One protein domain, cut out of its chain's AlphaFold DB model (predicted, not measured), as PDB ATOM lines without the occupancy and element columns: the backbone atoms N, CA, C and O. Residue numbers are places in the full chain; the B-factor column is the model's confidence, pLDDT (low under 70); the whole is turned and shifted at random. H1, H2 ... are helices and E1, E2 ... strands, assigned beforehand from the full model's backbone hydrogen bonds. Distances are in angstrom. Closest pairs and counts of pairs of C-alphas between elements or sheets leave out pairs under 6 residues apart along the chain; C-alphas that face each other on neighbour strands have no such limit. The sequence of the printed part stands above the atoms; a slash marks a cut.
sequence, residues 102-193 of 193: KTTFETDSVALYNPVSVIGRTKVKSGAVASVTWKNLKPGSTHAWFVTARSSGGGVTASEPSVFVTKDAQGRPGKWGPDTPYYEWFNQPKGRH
ATOM      1  N   LYS A 102     -25.293  45.321  21.127       37.34
ATOM      2  CA  LYS A 102     -24.809  44.461  20.080       37.34
ATOM      3  C   LYS A 102     -25.763  44.726  18.913       37.34
ATOM      4  O   LYS A 102     -26.600  43.915  18.562       37.34
ATOM      5  N   THR A 103     -25.656  45.898  18.295       38.03
ATOM      6  CA  THR A 103     -25.442  45.928  16.865       38.03
ATOM      7  C   THR A 103     -24.080  45.291  16.696       38.03
ATOM      8  O   THR A 103     -23.070  45.967  16.530       38.03
ATOM      9  N   THR A 104     -24.044  43.967  16.842       31.42
ATOM     10  CA  THR A 104     -23.068  43.185  16.129       31.42
ATOM     11  C   THR A 104     -23.286  43.620  14.687       31.42
ATOM     12  O   THR A 104     -24.338  43.362  14.108       31.42
ATOM     13  N   PHE A 105     -22.363  44.403  14.140       38.97
ATOM     14  CA  PHE A 105     -22.179  44.398  12.702       38.97
ATOM     15  C   PHE A 105     -21.409  43.113  12.433       38.97
ATOM     16  O   PHE A 105     -20.198  43.130  12.223       38.97
ATOM     17  N   GLU A 106     -22.101  41.977  12.537       33.34
ATOM     18  CA  GLU A 106     -21.642  40.810  11.805       33.34
ATOM     19  C   GLU A 106     -21.739  41.236  10.351       33.34
ATOM     20  O   GLU A 106     -22.790  41.645   9.852       33.34
ATOM     21  N   THR A 107     -20.585  41.300   9.698       36.97
ATOM     22  CA  THR A 107     -20.566  41.421   8.250       36.97
ATOM     23  C   THR A 107     -20.946  40.042   7.733       36.97
ATOM     24  O   THR A 107     -20.081  39.269   7.338       36.97
ATOM     25  N   ASP A 108     -22.243  39.728   7.773       35.84
ATOM     26  CA  ASP A 108     -22.792  38.476   7.233       35.84
ATOM     27  C   ASP A 108     -22.535  38.376   5.723       35.84
ATOM     28  O   ASP A 108     -22.562  37.295   5.137       35.84
ATOM     29  N   SER A 109     -22.228  39.508   5.078       38.28
ATOM     30  CA  SER A 109     -21.688  39.558   3.726       38.28
ATOM     31  C   SER A 109     -20.882  40.837   3.481       38.28
ATOM     32  O   SER A 109     -21.351  41.954   3.709       38.28
ATOM     33  N   VAL A 110     -19.654  40.695   2.971       37.22
ATOM     34  CA  VAL A 110     -19.015  41.782   2.219       37.22
ATOM     35  C   VAL A 110     -19.625  41.731   0.838       37.22
ATOM     36  O   VAL A 110     -19.389  40.790   0.081       37.22
ATOM     37  N   ALA A 111     -20.401  42.746   0.502       44.03
ATOM     38  CA  ALA A 111     -20.961  42.840  -0.820       44.03
ATOM     39  C   ALA A 111     -20.606  44.190  -1.438       44.03
ATOM     40  O   ALA A 111     -20.989  45.265  -0.971       44.03
ATOM     41  N   LEU A 112     -19.764  44.115  -2.467       39.16
ATOM     42  CA  LEU A 112     -19.289  45.265  -3.211       39.16
ATOM     43  C   LEU A 112     -20.342  45.621  -4.256       39.16
ATOM     44  O   LEU A 112     -20.495  44.934  -5.264       39.16
ATOM     45  N   TYR A 113     -21.055  46.714  -4.017       53.59
ATOM     46  CA  TYR A 113     -22.009  47.255  -4.974       53.59
ATOM     47  C   TYR A 113     -21.511  48.600  -5.472       53.59
ATOM     48  O   TYR A 113     -21.151  49.471  -4.683       53.59
ATOM     49  N   ASN A 114     -21.531  48.784  -6.788       47.25
ATOM     50  CA  ASN A 114     -21.316  50.087  -7.393       47.25
ATOM     51  C   ASN A 114     -22.695  50.744  -7.585       47.25
ATOM     52  O   ASN A 114     -23.420  50.336  -8.498       47.25
ATOM     53  N   PRO A 115     -23.128  51.686  -6.722       56.94
ATOM     54  CA  PRO A 115     -24.443  52.300  -6.851       56.94
ATOM     55  C   PRO A 115     -24.521  53.063  -8.176       56.94
ATOM     56  O   PRO A 115     -23.918  54.117  -8.346       56.94
ATOM     57  N   VAL A 116     -25.283  52.518  -9.121       64.25
ATOM     58  CA  VAL A 116     -25.404  53.074 -10.476       64.25
ATOM     59  C   VAL A 116     -26.283  54.327 -10.533       64.25
ATOM     60  O   VAL A 116     -26.164  55.114 -11.466       64.25
ATOM     61  N   SER A 117     -27.176  54.526  -9.556       77.12
ATOM     62  CA  SER A 117     -28.036  55.714  -9.473       77.12
ATOM     63  C   SER A 117     -28.692  55.878  -8.096       77.12
ATOM     64  O   SER A 117     -28.822  54.922  -7.334       77.12
ATOM     65  N   VAL A 118     -29.130  57.102  -7.781       84.56
ATOM     66  CA  VAL A 118     -29.910  57.411  -6.573       84.56
ATOM     67  C   VAL A 118     -31.398  57.391  -6.917       84.56
ATOM     68  O   VAL A 118     -31.852  58.220  -7.701       84.56
ATOM     69  N   ILE A 119     -32.159  56.486  -6.293       86.69
ATOM     70  CA  ILE A 119     -33.618  56.362  -6.484       86.69
ATOM     71  C   ILE A 119     -34.361  57.573  -5.901       86.69
ATOM     72  O   ILE A 119     -35.290  58.099  -6.508       86.69
ATOM     73  N   GLY A 120     -33.956  58.020  -4.710       82.44
ATOM     74  CA  GLY A 120     -34.563  59.149  -4.015       82.44
ATOM     75  C   GLY A 120     -33.845  59.476  -2.709       82.44
ATOM     76  O   GLY A 120     -32.993  58.719  -2.243       82.44
ATOM     77  N   ARG A 121     -34.182  60.625  -2.117       87.62
ATOM     78  CA  ARG A 121     -33.695  61.057  -0.800       87.62
ATOM     79  C   ARG A 121     -34.840  61.680  -0.016       87.62
ATOM     80  O   ARG A 121     -35.636  62.422  -0.581       87.62
ATOM     81  N   THR A 122     -34.897  61.406   1.280       81.94
ATOM     82  CA  THR A 122     -35.846  62.047   2.192       81.94
ATOM     83  C   THR A 122     -35.226  62.202   3.575       81.94
ATOM     84  O   THR A 122     -34.292  61.480   3.928       81.94
ATOM     85  N   LYS A 123     -35.731  63.165   4.347       85.94
ATOM     86  CA  LYS A 123     -35.324  63.419   5.728       85.94
ATOM     87  C   LYS A 123     -36.535  63.226   6.623       85.94
ATOM     88  O   LYS A 123     -37.562  63.866   6.423       85.94
ATOM     89  N   VAL A 124     -36.387  62.376   7.629       77.38
ATOM     90  CA  VAL A 124     -37.423  62.102   8.625       77.38
ATOM     91  C   VAL A 124     -36.848  62.249  10.028       77.38
ATOM     92  O   VAL A 124     -35.629  62.232  10.216       77.38
ATOM     93  N   LYS A 125     -37.719  62.440  11.022       68.94
ATOM     94  CA  LYS A 125     -37.317  62.401  12.433       68.94
ATOM     95  C   LYS A 125     -36.906  60.974  12.814       68.94
ATOM     96  O   LYS A 125     -37.362  60.016  12.192       68.94
ATOM     97  N   SER A 126     -36.066  60.833  13.839       70.00
ATOM     98  CA  SER A 126     -35.705  59.511  14.364       70.00
ATOM     99  C   SER A 126     -36.965  58.721  14.738       70.00
ATOM    100  O   SER A 126     -37.888  59.282  15.326       70.00
ATOM    101  N   GLY A 127     -37.017  57.444  14.352       73.31
ATOM    102  CA  GLY A 127     -38.170  56.564  14.573       73.31
ATOM    103  C   GLY A 127     -39.335  56.725  13.585       73.31
ATOM    104  O   GLY A 127     -40.272  55.936  13.641       73.31
ATOM    105  N   ALA A 128     -39.299  57.698  12.670       68.56
ATOM    106  CA  ALA A 128     -40.328  57.851  11.643       68.56
ATOM    107  C   ALA A 128     -40.027  57.021  10.381       68.56
ATOM    108  O   ALA A 128     -38.876  56.711  10.075       68.56
ATOM    109  N   VAL A 129     -41.077  56.700   9.619       80.00
ATOM    110  CA  VAL A 129     -40.969  55.958   8.355       80.00
ATOM    111  C   VAL A 129     -40.589  56.902   7.215       80.00
ATOM    112  O   VAL A 129     -41.251  57.913   6.980       80.00
ATOM    113  N   ALA A 130     -39.528  56.552   6.492       77.94
ATOM    114  CA  ALA A 130     -39.103  57.221   5.269       77.94
ATOM    115  C   ALA A 130     -39.644  56.483   4.037       77.94
ATOM    116  O   ALA A 130     -39.461  55.274   3.916       77.94
ATOM    117  N   SER A 131     -40.240  57.224   3.098       83.81
ATOM    118  CA  SER A 131     -40.782  56.670   1.851       83.81
ATOM    119  C   SER A 131     -40.292  57.457   0.638       83.81
ATOM    120  O   SER A 131     -40.257  58.688   0.661       83.81
ATOM    121  N   VAL A 132     -39.942  56.745  -0.435       86.06
ATOM    122  CA  VAL A 132     -39.601  57.308  -1.752       86.06
ATOM    123  C   VAL A 132     -40.290  56.500  -2.851       86.06
ATOM    124  O   VAL A 132     -40.502  55.299  -2.701       86.06
ATOM    125  N   THR A 133     -40.646  57.144  -3.963       89.12
ATOM    126  CA  THR A 133     -41.276  56.470  -5.110       89.12
ATOM    127  C   THR A 133     -40.253  56.221  -6.210       89.12
ATOM    128  O   THR A 133     -39.740  57.173  -6.799       89.12
ATOM    129  N   TRP A 134     -40.013  54.952  -6.544       91.06
ATOM    130  CA  TRP A 134     -39.192  54.576  -7.694       91.06
ATOM    131  C   TRP A 134     -40.043  54.550  -8.969       91.06
ATOM    132  O   TRP A 134     -40.929  53.711  -9.123       91.06
ATOM    133  N   LYS A 135     -39.808  55.507  -9.871       88.31
ATOM    134  CA  LYS A 135     -40.548  55.656 -11.135       88.31
ATOM    135  C   LYS A 135     -39.785  55.052 -12.316       88.31
ATOM    136  O   LYS A 135     -38.574  54.875 -12.246       88.31
ATOM    137  N   ASN A 136     -40.505  54.821 -13.416       88.44
ATOM    138  CA  ASN A 136     -39.953  54.430 -14.721       88.44
ATOM    139  C   ASN A 136     -39.173  53.104 -14.708       88.44
ATOM    140  O   ASN A 136     -38.175  52.947 -15.411       88.44
ATOM    141  N   LEU A 137     -39.636  52.147 -13.904       90.31
ATOM    142  CA  LEU A 137     -39.093  50.795 -13.886       90.31
ATOM    143  C   LEU A 137     -39.449  50.062 -15.181       90.31
ATOM    144  O   LEU A 137     -40.596  50.107 -15.630       90.31
ATOM    145  N   LYS A 138     -38.476  49.359 -15.767       90.62
ATOM    146  CA  LYS A 138     -38.718  48.528 -16.952       90.62
ATOM    147  C   LYS A 138     -39.617  47.342 -16.571       90.62
ATOM    148  O   LYS A 138     -39.282  46.665 -15.600       90.62
ATOM    149  N   PRO A 139     -40.709  47.057 -17.307       92.50
ATOM    150  CA  PRO A 139     -41.543  45.885 -17.047       92.50
ATOM    151  C   PRO A 139     -40.754  44.573 -17.137       92.50
ATOM    152  O   PRO A 139     -39.791  44.465 -17.897       92.50
ATOM    153  N   GLY A 140     -41.169  43.571 -16.358       89.88
ATOM    154  CA  GLY A 140     -40.574  42.229 -16.333       89.88
ATOM    155  C   GLY A 140     -39.087  42.187 -15.964       89.88
ATOM    156  O   GLY A 140     -38.424  41.201 -16.260       89.88
ATOM    157  N   SER A 141     -38.548  43.252 -15.366       89.00
ATOM    158  CA  SER A 141     -37.119  43.389 -15.090       89.00
ATOM    159  C   SER A 141     -36.818  43.305 -13.593       89.00
ATOM    160  O   SER A 141     -37.575  43.799 -12.748       89.00
ATOM    161  N   THR A 142     -35.679  42.698 -13.267       87.31
ATOM    162  CA  THR A 142     -35.170  42.625 -11.897       87.31
ATOM    163  C   THR A 142     -34.515  43.937 -11.488       87.31
ATOM    164  O   THR A 142     -33.697  44.491 -12.222       87.31
ATOM    165  N   HIS A 143     -34.846  44.409 -10.290       84.38
ATOM    166  CA  HIS A 143     -34.304  45.624  -9.702       84.38
ATOM    167  C   HIS A 143     -33.822  45.341  -8.279       84.38
ATOM    168  O   HIS A 143     -34.530  44.713  -7.493       84.38
ATOM    169  N   ALA A 144     -32.624  45.826  -7.954       85.19
ATOM    170  CA  ALA A 144     -32.040  45.746  -6.620       85.19
ATOM    171  C   ALA A 144     -31.888  47.149  -6.023       85.19
ATOM    172  O   ALA A 144     -31.653  48.119  -6.749       85.19
ATOM    173  N   TRP A 145     -32.037  47.266  -4.708       81.50
ATOM    174  CA  TRP A 145     -31.941  48.530  -3.982       81.50
ATOM    175  C   TRP A 145     -31.443  48.309  -2.556       81.50
ATOM    176  O   TRP A 145     -31.574  47.223  -2.004       81.50
ATOM    177  N   PHE A 146     -30.887  49.353  -1.954       80.12
ATOM    178  CA  PHE A 146     -30.539  49.403  -0.536       80.12
ATOM    179  C   PHE A 146     -30.752  50.830  -0.025       80.12
ATOM    180  O   PHE A 146     -30.922  51.768  -0.812       80.12
ATOM    181  N   VAL A 147     -30.747  51.005   1.293       79.88
ATOM    182  CA  VAL A 147     -30.906  52.312   1.941       79.88
ATOM    183  C   VAL A 147     -29.616  52.687   2.640       79.88
ATOM    184  O   VAL A 147     -29.010  51.854   3.301       79.88
ATOM    185  N   THR A 148     -29.229  53.959   2.559       77.88
ATOM    186  CA  THR A 148     -28.209  54.542   3.439       77.88
ATOM    187  C   THR A 148     -28.854  55.606   4.315       77.88
ATOM    188  O   THR A 148     -29.418  56.575   3.804       77.88
ATOM    189  N   ALA A 149     -28.749  55.448   5.632       74.62
ATOM    190  CA  ALA A 149     -29.181  56.436   6.610       74.62
ATOM    191  C   ALA A 149     -27.972  57.210   7.147       74.62
ATOM    192  O   ALA A 149     -26.918  56.633   7.409       74.62
ATOM    193  N   ARG A 150     -28.132  58.527   7.308       73.19
ATOM    194  CA  ARG A 150     -27.124  59.423   7.891       73.19
ATOM    195  C   ARG A 150     -27.752  60.233   9.018       73.19
ATOM    196  O   ARG A 150     -28.831  60.794   8.826       73.19
ATOM    197  N   SER A 151     -27.090  60.306  10.166       67.44
ATOM    198  CA  SER A 151     -27.517  61.126  11.300       67.44
ATOM    199  C   SER A 151     -26.766  62.460  11.339       67.44
ATOM    200  O   SER A 151     -25.684  62.605  10.772       67.44
ATOM    201  N   SER A 152     -27.334  63.455  12.027       61.00
ATOM    202  CA  SER A 152     -26.665  64.745  12.254       61.00
ATOM    203  C   SER A 152     -25.413  64.626  13.126       61.00
ATOM    204  O   SER A 152     -24.544  65.482  13.038       61.00
ATOM    205  N   GLY A 153     -25.311  63.567  13.937       59.78
ATOM    206  CA  GLY A 153     -24.128  63.240  14.737       59.78
ATOM    207  C   GLY A 153     -23.039  62.484  13.966       59.78
ATOM    208  O   GLY A 153     -22.157  61.914  14.590       59.78
ATOM    209  N   GLY A 154     -23.123  62.413  12.632       54.84
ATOM    210  CA  GLY A 154     -22.099  61.796  11.780       54.84
ATOM    211  C   GLY A 154     -22.224  60.281  11.584       54.84
ATOM    212  O   GLY A 154     -21.463  59.711  10.808       54.84
ATOM    213  N   GLY A 155     -23.197  59.622  12.220       55.09
ATOM    214  CA  GLY A 155     -23.426  58.187  12.044       55.09
ATOM    215  C   GLY A 155     -23.955  57.861  10.647       55.09
ATOM    216  O   GLY A 155     -24.896  58.503  10.175       55.09
ATOM    217  N   VAL A 156     -23.382  56.848   9.995       69.00
ATOM    218  CA  VAL A 156     -23.821  56.348   8.685       69.00
ATOM    219  C   VAL A 156     -24.049  54.844   8.778       69.00
ATOM    220  O   VAL A 156     -23.195  54.125   9.279       69.00
ATOM    221  N   THR A 157     -25.195  54.368   8.299       66.69
ATOM    222  CA  THR A 157     -25.512  52.933   8.226       66.69
ATOM    223  C   THR A 157     -26.197  52.603   6.905       66.69
ATOM    224  O   THR A 157     -26.861  53.466   6.320       66.69
ATOM    225  N   ALA A 158     -26.028  51.373   6.426       70.19
ATOM    226  CA  ALA A 158     -26.670  50.865   5.223       70.19
ATOM    227  C   ALA A 158     -27.488  49.606   5.537       70.19
ATOM    228  O   ALA A 158     -27.110  48.823   6.404       70.19
ATOM    229  N   SER A 159     -28.616  49.428   4.851       69.81
ATOM    230  CA  SER A 159     -29.382  48.181   4.921       69.81
ATOM    231  C   SER A 159     -28.709  47.080   4.108       69.81
ATOM    232  O   SER A 159     -27.979  47.368   3.154       69.81
ATOM    233  N   GLU A 160     -29.061  45.826   4.395       72.81
ATOM    234  CA  GLU A 160     -28.908  44.764   3.401       72.81
ATOM    235  C   GLU A 160     -29.641  45.175   2.109       72.81
ATOM    236  O   GLU A 160     -30.706  45.816   2.165       72.81
ATOM    237  N   PRO A 161     -29.087  44.856   0.933       75.69
ATOM    238  CA  PRO A 161     -29.803  45.039  -0.312       75.69
ATOM    239  C   PRO A 161     -31.048  44.165  -0.369       75.69
ATOM    240  O   PRO A 161     -31.143  43.102   0.237       75.69
ATOM    241  N   SER A 162     -32.009  44.604  -1.159       80.00
ATOM    242  CA  SER A 162     -33.235  43.882  -1.457       80.00
ATOM    243  C   SER A 162     -33.459  43.863  -2.958       80.00
ATOM    244  O   SER A 162     -33.074  44.792  -3.671       80.00
ATOM    245  N   VAL A 163     -34.106  42.808  -3.441       84.81
ATOM    246  CA  VAL A 163     -34.357  42.580  -4.863       84.81
ATOM    247  C   VAL A 163     -35.830  42.277  -5.105       84.81
ATOM    248  O   VAL A 163     -36.494  41.643  -4.288       84.81
ATOM    249  N   PHE A 164     -36.358  42.754  -6.227       85.44
ATOM    250  CA  PHE A 164     -37.695  42.405  -6.694       85.44
ATOM    251  C   PHE A 164     -37.749  42.364  -8.222       85.44
ATOM    252  O   PHE A 164     -36.920  42.959  -8.913       85.44
ATOM    253  N   VAL A 165     -38.767  41.685  -8.752       89.38
ATOM    254  CA  VAL A 165     -39.063  41.645 -10.188       89.38
ATOM    255  C   VAL A 165     -40.354  42.412 -10.433       89.38
ATOM    256  O   VAL A 165     -41.390  42.133  -9.828       89.38
ATOM    257  N   THR A 166     -40.303  43.412 -11.309       90.06
ATOM    258  CA  THR A 166     -41.500  44.167 -11.699       90.06
ATOM    259  C   THR A 166     -42.495  43.274 -12.429       90.06
ATOM    260  O   THR A 166     -42.097  42.319 -13.098       90.06
ATOM    261  N   LYS A 167     -43.776  43.652 -12.403       91.44
ATOM    262  CA  LYS A 167     -44.776  43.062 -13.298       91.44
ATOM    263  C   LYS A 167     -44.340  43.178 -14.758       91.44
ATOM    264  O   LYS A 167     -43.665  44.141 -15.127       91.44
ATOM    265  N   ASP A 168     -44.725  42.211 -15.578       92.25
ATOM    266  CA  ASP A 168     -44.504  42.300 -17.020       92.25
ATOM    267  C   ASP A 168     -45.450  43.310 -17.690       92.25
ATOM    268  O   ASP A 168     -46.297  43.930 -17.042       92.25
ATOM    269  N   ALA A 169     -45.293  43.497 -19.002       90.62
ATOM    270  CA  ALA A 169     -46.111  44.432 -19.774       90.62
ATOM    271  C   ALA A 169     -47.613  44.076 -19.764       90.62
ATOM    272  O   ALA A 169     -48.450  44.938 -20.014       90.62
ATOM    273  N   GLN A 170     -47.957  42.824 -19.451       90.75
ATOM    274  CA  GLN A 170     -49.323  42.318 -19.325       90.75
ATOM    275  C   GLN A 170     -49.839  42.386 -17.876       90.75
ATOM    276  O   GLN A 170     -50.940  41.921 -17.586       90.75
ATOM    277  N   GLY A 171     -49.064  42.959 -16.950       89.62
ATOM    278  CA  GLY A 171     -49.430  43.100 -15.544       89.62
ATOM    279  C   GLY A 171     -49.299  41.815 -14.723       89.62
ATOM    280  O   GLY A 171     -49.690  41.809 -13.550       89.62
ATOM    281  N   ARG A 172     -48.737  40.740 -15.287       90.75
ATOM    282  CA  ARG A 172     -48.503  39.489 -14.557       90.75
ATOM    283  C   ARG A 172     -47.376  39.698 -13.538       90.75
ATOM    284  O   ARG A 172     -46.421  40.418 -13.840       90.75
ATOM    285  N   PRO A 173     -47.463  39.104 -12.334       89.69
ATOM    286  CA  PRO A 173     -46.398  39.198 -11.340       89.69
ATOM    287  C   PRO A 173     -45.055  38.710 -11.893       89.69
ATOM    288  O   PRO A 173     -44.996  37.678 -12.564       89.69
ATOM    289  N   GLY A 174     -43.981  39.442 -11.589       87.12
ATOM    290  CA  GLY A 174     -42.625  38.990 -11.876       87.12
ATOM    291  C   GLY A 174     -42.307  37.720 -11.086       87.12
ATOM    292  O   GLY A 174     -42.701  37.594  -9.926       87.12
ATOM    293  N   LYS A 175     -41.617  36.767 -11.711       86.81
ATOM    294  CA  LYS A 175     -41.196  35.523 -11.057       86.81
ATOM    295  C   LYS A 175     -39.756  35.669 -10.591       86.81
ATOM    296  O   LYS A 175     -38.919  36.035 -11.401       86.81
ATOM    297  N   TRP A 176     -39.490  35.377  -9.321       84.19
ATOM    298  CA  TRP A 176     -38.139  35.252  -8.771       84.19
ATOM    299  C   TRP A 176     -37.688  33.790  -8.861       84.19
ATOM    300  O   TRP A 176     -38.443  32.903  -8.462       84.19
ATOM    301  N   GLY A 177     -36.499  33.526  -9.401       86.19
ATOM    302  CA  GLY A 177     -36.012  32.159  -9.616       86.19
ATOM    303  C   GLY A 177     -34.608  32.097 -10.231       86.19
ATOM    304  O   GLY A 177     -34.062  33.151 -10.557       86.19
ATOM    305  N   PRO A 178     -34.046  30.891 -10.429       87.12
ATOM    306  CA  PRO A 178     -32.681  30.685 -10.936       87.12
ATOM    307  C   PRO A 178     -32.343  31.451 -12.217       87.12
ATOM    308  O   PRO A 178     -31.227  31.930 -12.380       87.12
ATOM    309  N   ASP A 179     -33.331  31.648 -13.089       86.12
ATOM    310  CA  ASP A 179     -33.154  32.354 -14.362       86.12
ATOM    311  C   ASP A 179     -33.172  33.889 -14.229       86.12
ATOM    312  O   ASP A 179     -33.021  34.611 -15.217       86.12
ATOM    313  N   THR A 180     -33.405  34.427 -13.026       85.69
ATOM    314  CA  THR A 180     -33.464  35.875 -12.809       85.69
ATOM    315  C   THR A 180     -32.097  36.464 -12.474       85.69
ATOM    316  O   THR A 180     -31.342  35.879 -11.694       85.69
ATOM    317  N   PRO A 181     -31.775  37.667 -12.993       81.50
ATOM    318  CA  PRO A 181     -30.592  38.393 -12.563       81.50
ATOM    319  C   PRO A 181     -30.529  38.495 -11.041       81.50
ATOM    320  O   PRO A 181     -31.541  38.723 -10.382       81.50
ATOM    321  N   TYR A 182     -29.325  38.373 -10.502       79.31
ATOM    322  CA  TYR A 182     -29.033  38.450  -9.074       79.31
ATOM    323  C   TYR A 182     -29.485  37.257  -8.211       79.31
ATOM    324  O   TYR A 182     -29.144  37.237  -7.031       79.31
ATOM    325  N   TYR A 183     -30.179  36.250  -8.758       81.31
ATOM    326  CA  TYR A 183     -30.715  35.132  -7.967       81.31
ATOM    327  C   TYR A 183     -29.672  34.450  -7.081       81.31
ATOM    328  O   TYR A 183     -29.866  34.357  -5.873       81.31
ATOM    329  N   GLU A 184     -28.526  34.082  -7.650       79.75
ATOM    330  CA  GLU A 184     -27.441  33.386  -6.942       79.75
ATOM    331  C   GLU A 184     -26.876  34.155  -5.737       79.75
ATOM    332  O   GLU A 184     -26.398  33.551  -4.780       79.75
ATOM    333  N   TRP A 185     -26.951  35.489  -5.742       73.06
ATOM    334  CA  TRP A 185     -26.434  36.316  -4.646       73.06
ATOM    335  C   TRP A 185     -27.469  36.569  -3.548       73.06
ATOM    336  O   TRP A 185     -27.100  36.792  -2.402       73.06
ATOM    337  N   PHE A 186     -28.758  36.532  -3.888       76.06
ATOM    338  CA  PHE A 186     -29.859  36.791  -2.951       76.06
ATOM    339  C   PHE A 186     -30.558  35.511  -2.469       76.06
ATOM    340  O   PHE A 186     -31.400  35.576  -1.577       76.06
ATOM    341  N   ASN A 187     -30.224  34.353  -3.044       74.44
ATOM    342  CA  ASN A 187     -30.761  33.042  -2.677       74.44
ATOM    343  C   ASN A 187     -29.771  32.196  -1.852       74.44
ATOM    344  O   ASN A 187     -30.020  31.013  -1.618       74.44
ATOM    345  N   GLN A 188     -28.648  32.768  -1.403       59.16
ATOM    346  CA  GLN A 188     -27.738  32.034  -0.526       59.16
ATOM    347  C   GLN A 188     -28.423  31.768   0.823       59.16
ATOM    348  O   GLN A 188     -29.001  32.689   1.409       59.16
ATOM    349  N   PRO A 189     -28.397  30.521   1.333       47.88
ATOM    350  CA  PRO A 189     -28.901  30.237   2.665       47.88
ATOM    351  C   PRO A 189     -28.107  31.086   3.657       47.88
ATOM    352  O   PRO A 189     -26.878  31.035   3.649       47.88
ATOM    353  N   LYS A 190     -28.806  31.862   4.499       47.84
ATOM    354  CA  LYS A 190     -28.176  32.555   5.629       47.84
ATOM    355  C   LYS A 190     -27.342  31.520   6.382       47.84
ATOM    356  O   LYS A 190     -27.895  30.524   6.859       47.84
ATOM    357  N   GLY A 191     -26.022  31.696   6.373       39.34
ATOM    358  CA  GLY A 191     -25.091  30.779   7.015       39.34
ATOM    359  C   GLY A 191     -25.528  30.542   8.456       39.34
ATOM    360  O   GLY A 191     -25.868  31.481   9.167       39.34
ATOM    361  N   ARG A 192     -25.579  29.271   8.870       36.19
ATOM    362  CA  ARG A 192     -25.707  28.909  10.284       36.19
ATOM    363  C   ARG A 192     -24.443  29.381  10.991       36.19
ATOM    364  O   ARG A 192     -23.395  28.781  10.761       36.19
ATOM    365  N   HIS A 193     -24.574  30.365  11.867       32.84
ATOM    366  CA  HIS A 193     -23.643  30.611  12.959       32.84
ATOM    367  C   HIS A 193     -24.437  30.816  14.246       32.84
ATOM    368  O   HIS A 193     -25.493  31.484  14.187       32.84
TER     369      HIS A 193
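AT A GLANCE: This is residues 102 to 193 of the 193 residues of an uncharacterized protein of Streptomyces sp. NTH33 (UniProt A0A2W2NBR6). With little regular structure, this is a narrow two-stranded ribbon among loose loops: E1 runs on into E2, and E3 and E4 return beside them. Residues 102 to 141 arc round it, and residues 102 to 107 stick out. The printed part has 92 residues, only 18 in named elements, E1 E2 E3 E4 H1, with antiparallel sheets E1 - E4 and E2 - E3: mixed, loose, radius of gyration of the C-alphas 15.9 A, spans 47 by 35 by 23 A.

HOW THE PARTS SIT: E1, residues 142 to 145, and E4, residues 162 to 165, are antiparallel at 157 degrees, with N 143 and O 164 2.9 A apart. E2, residues 148 to 150, and E3, residues 156 to 158, form a hairpin, with N 149 and O 157 2.8 A apart. H1, residues 183 to 186, is too short for an O i to N i+4 pair; its one O i to N i+3 pair is within hydrogen-bond range. The closest C-alphas of E4 and H1, Val 163 and Phe 186, are 7.6 A apart.

IN THESE COORDINATES: E1 begins at C-alpha 142 (-35.170, 42.625, -11.897) and spans 10.4 A; E4 spans 10.7 A. H1 ends at C-alpha 186 (-29.859, 36.791, -2.951).

THE WHOLE: The farthest C-alphas, Gly 153 and Gln 170, are 47.3 A apart. The printed part has no cut; E4 to H1 is a long link. Among the residues under pLDDT 70 are 102 to 116.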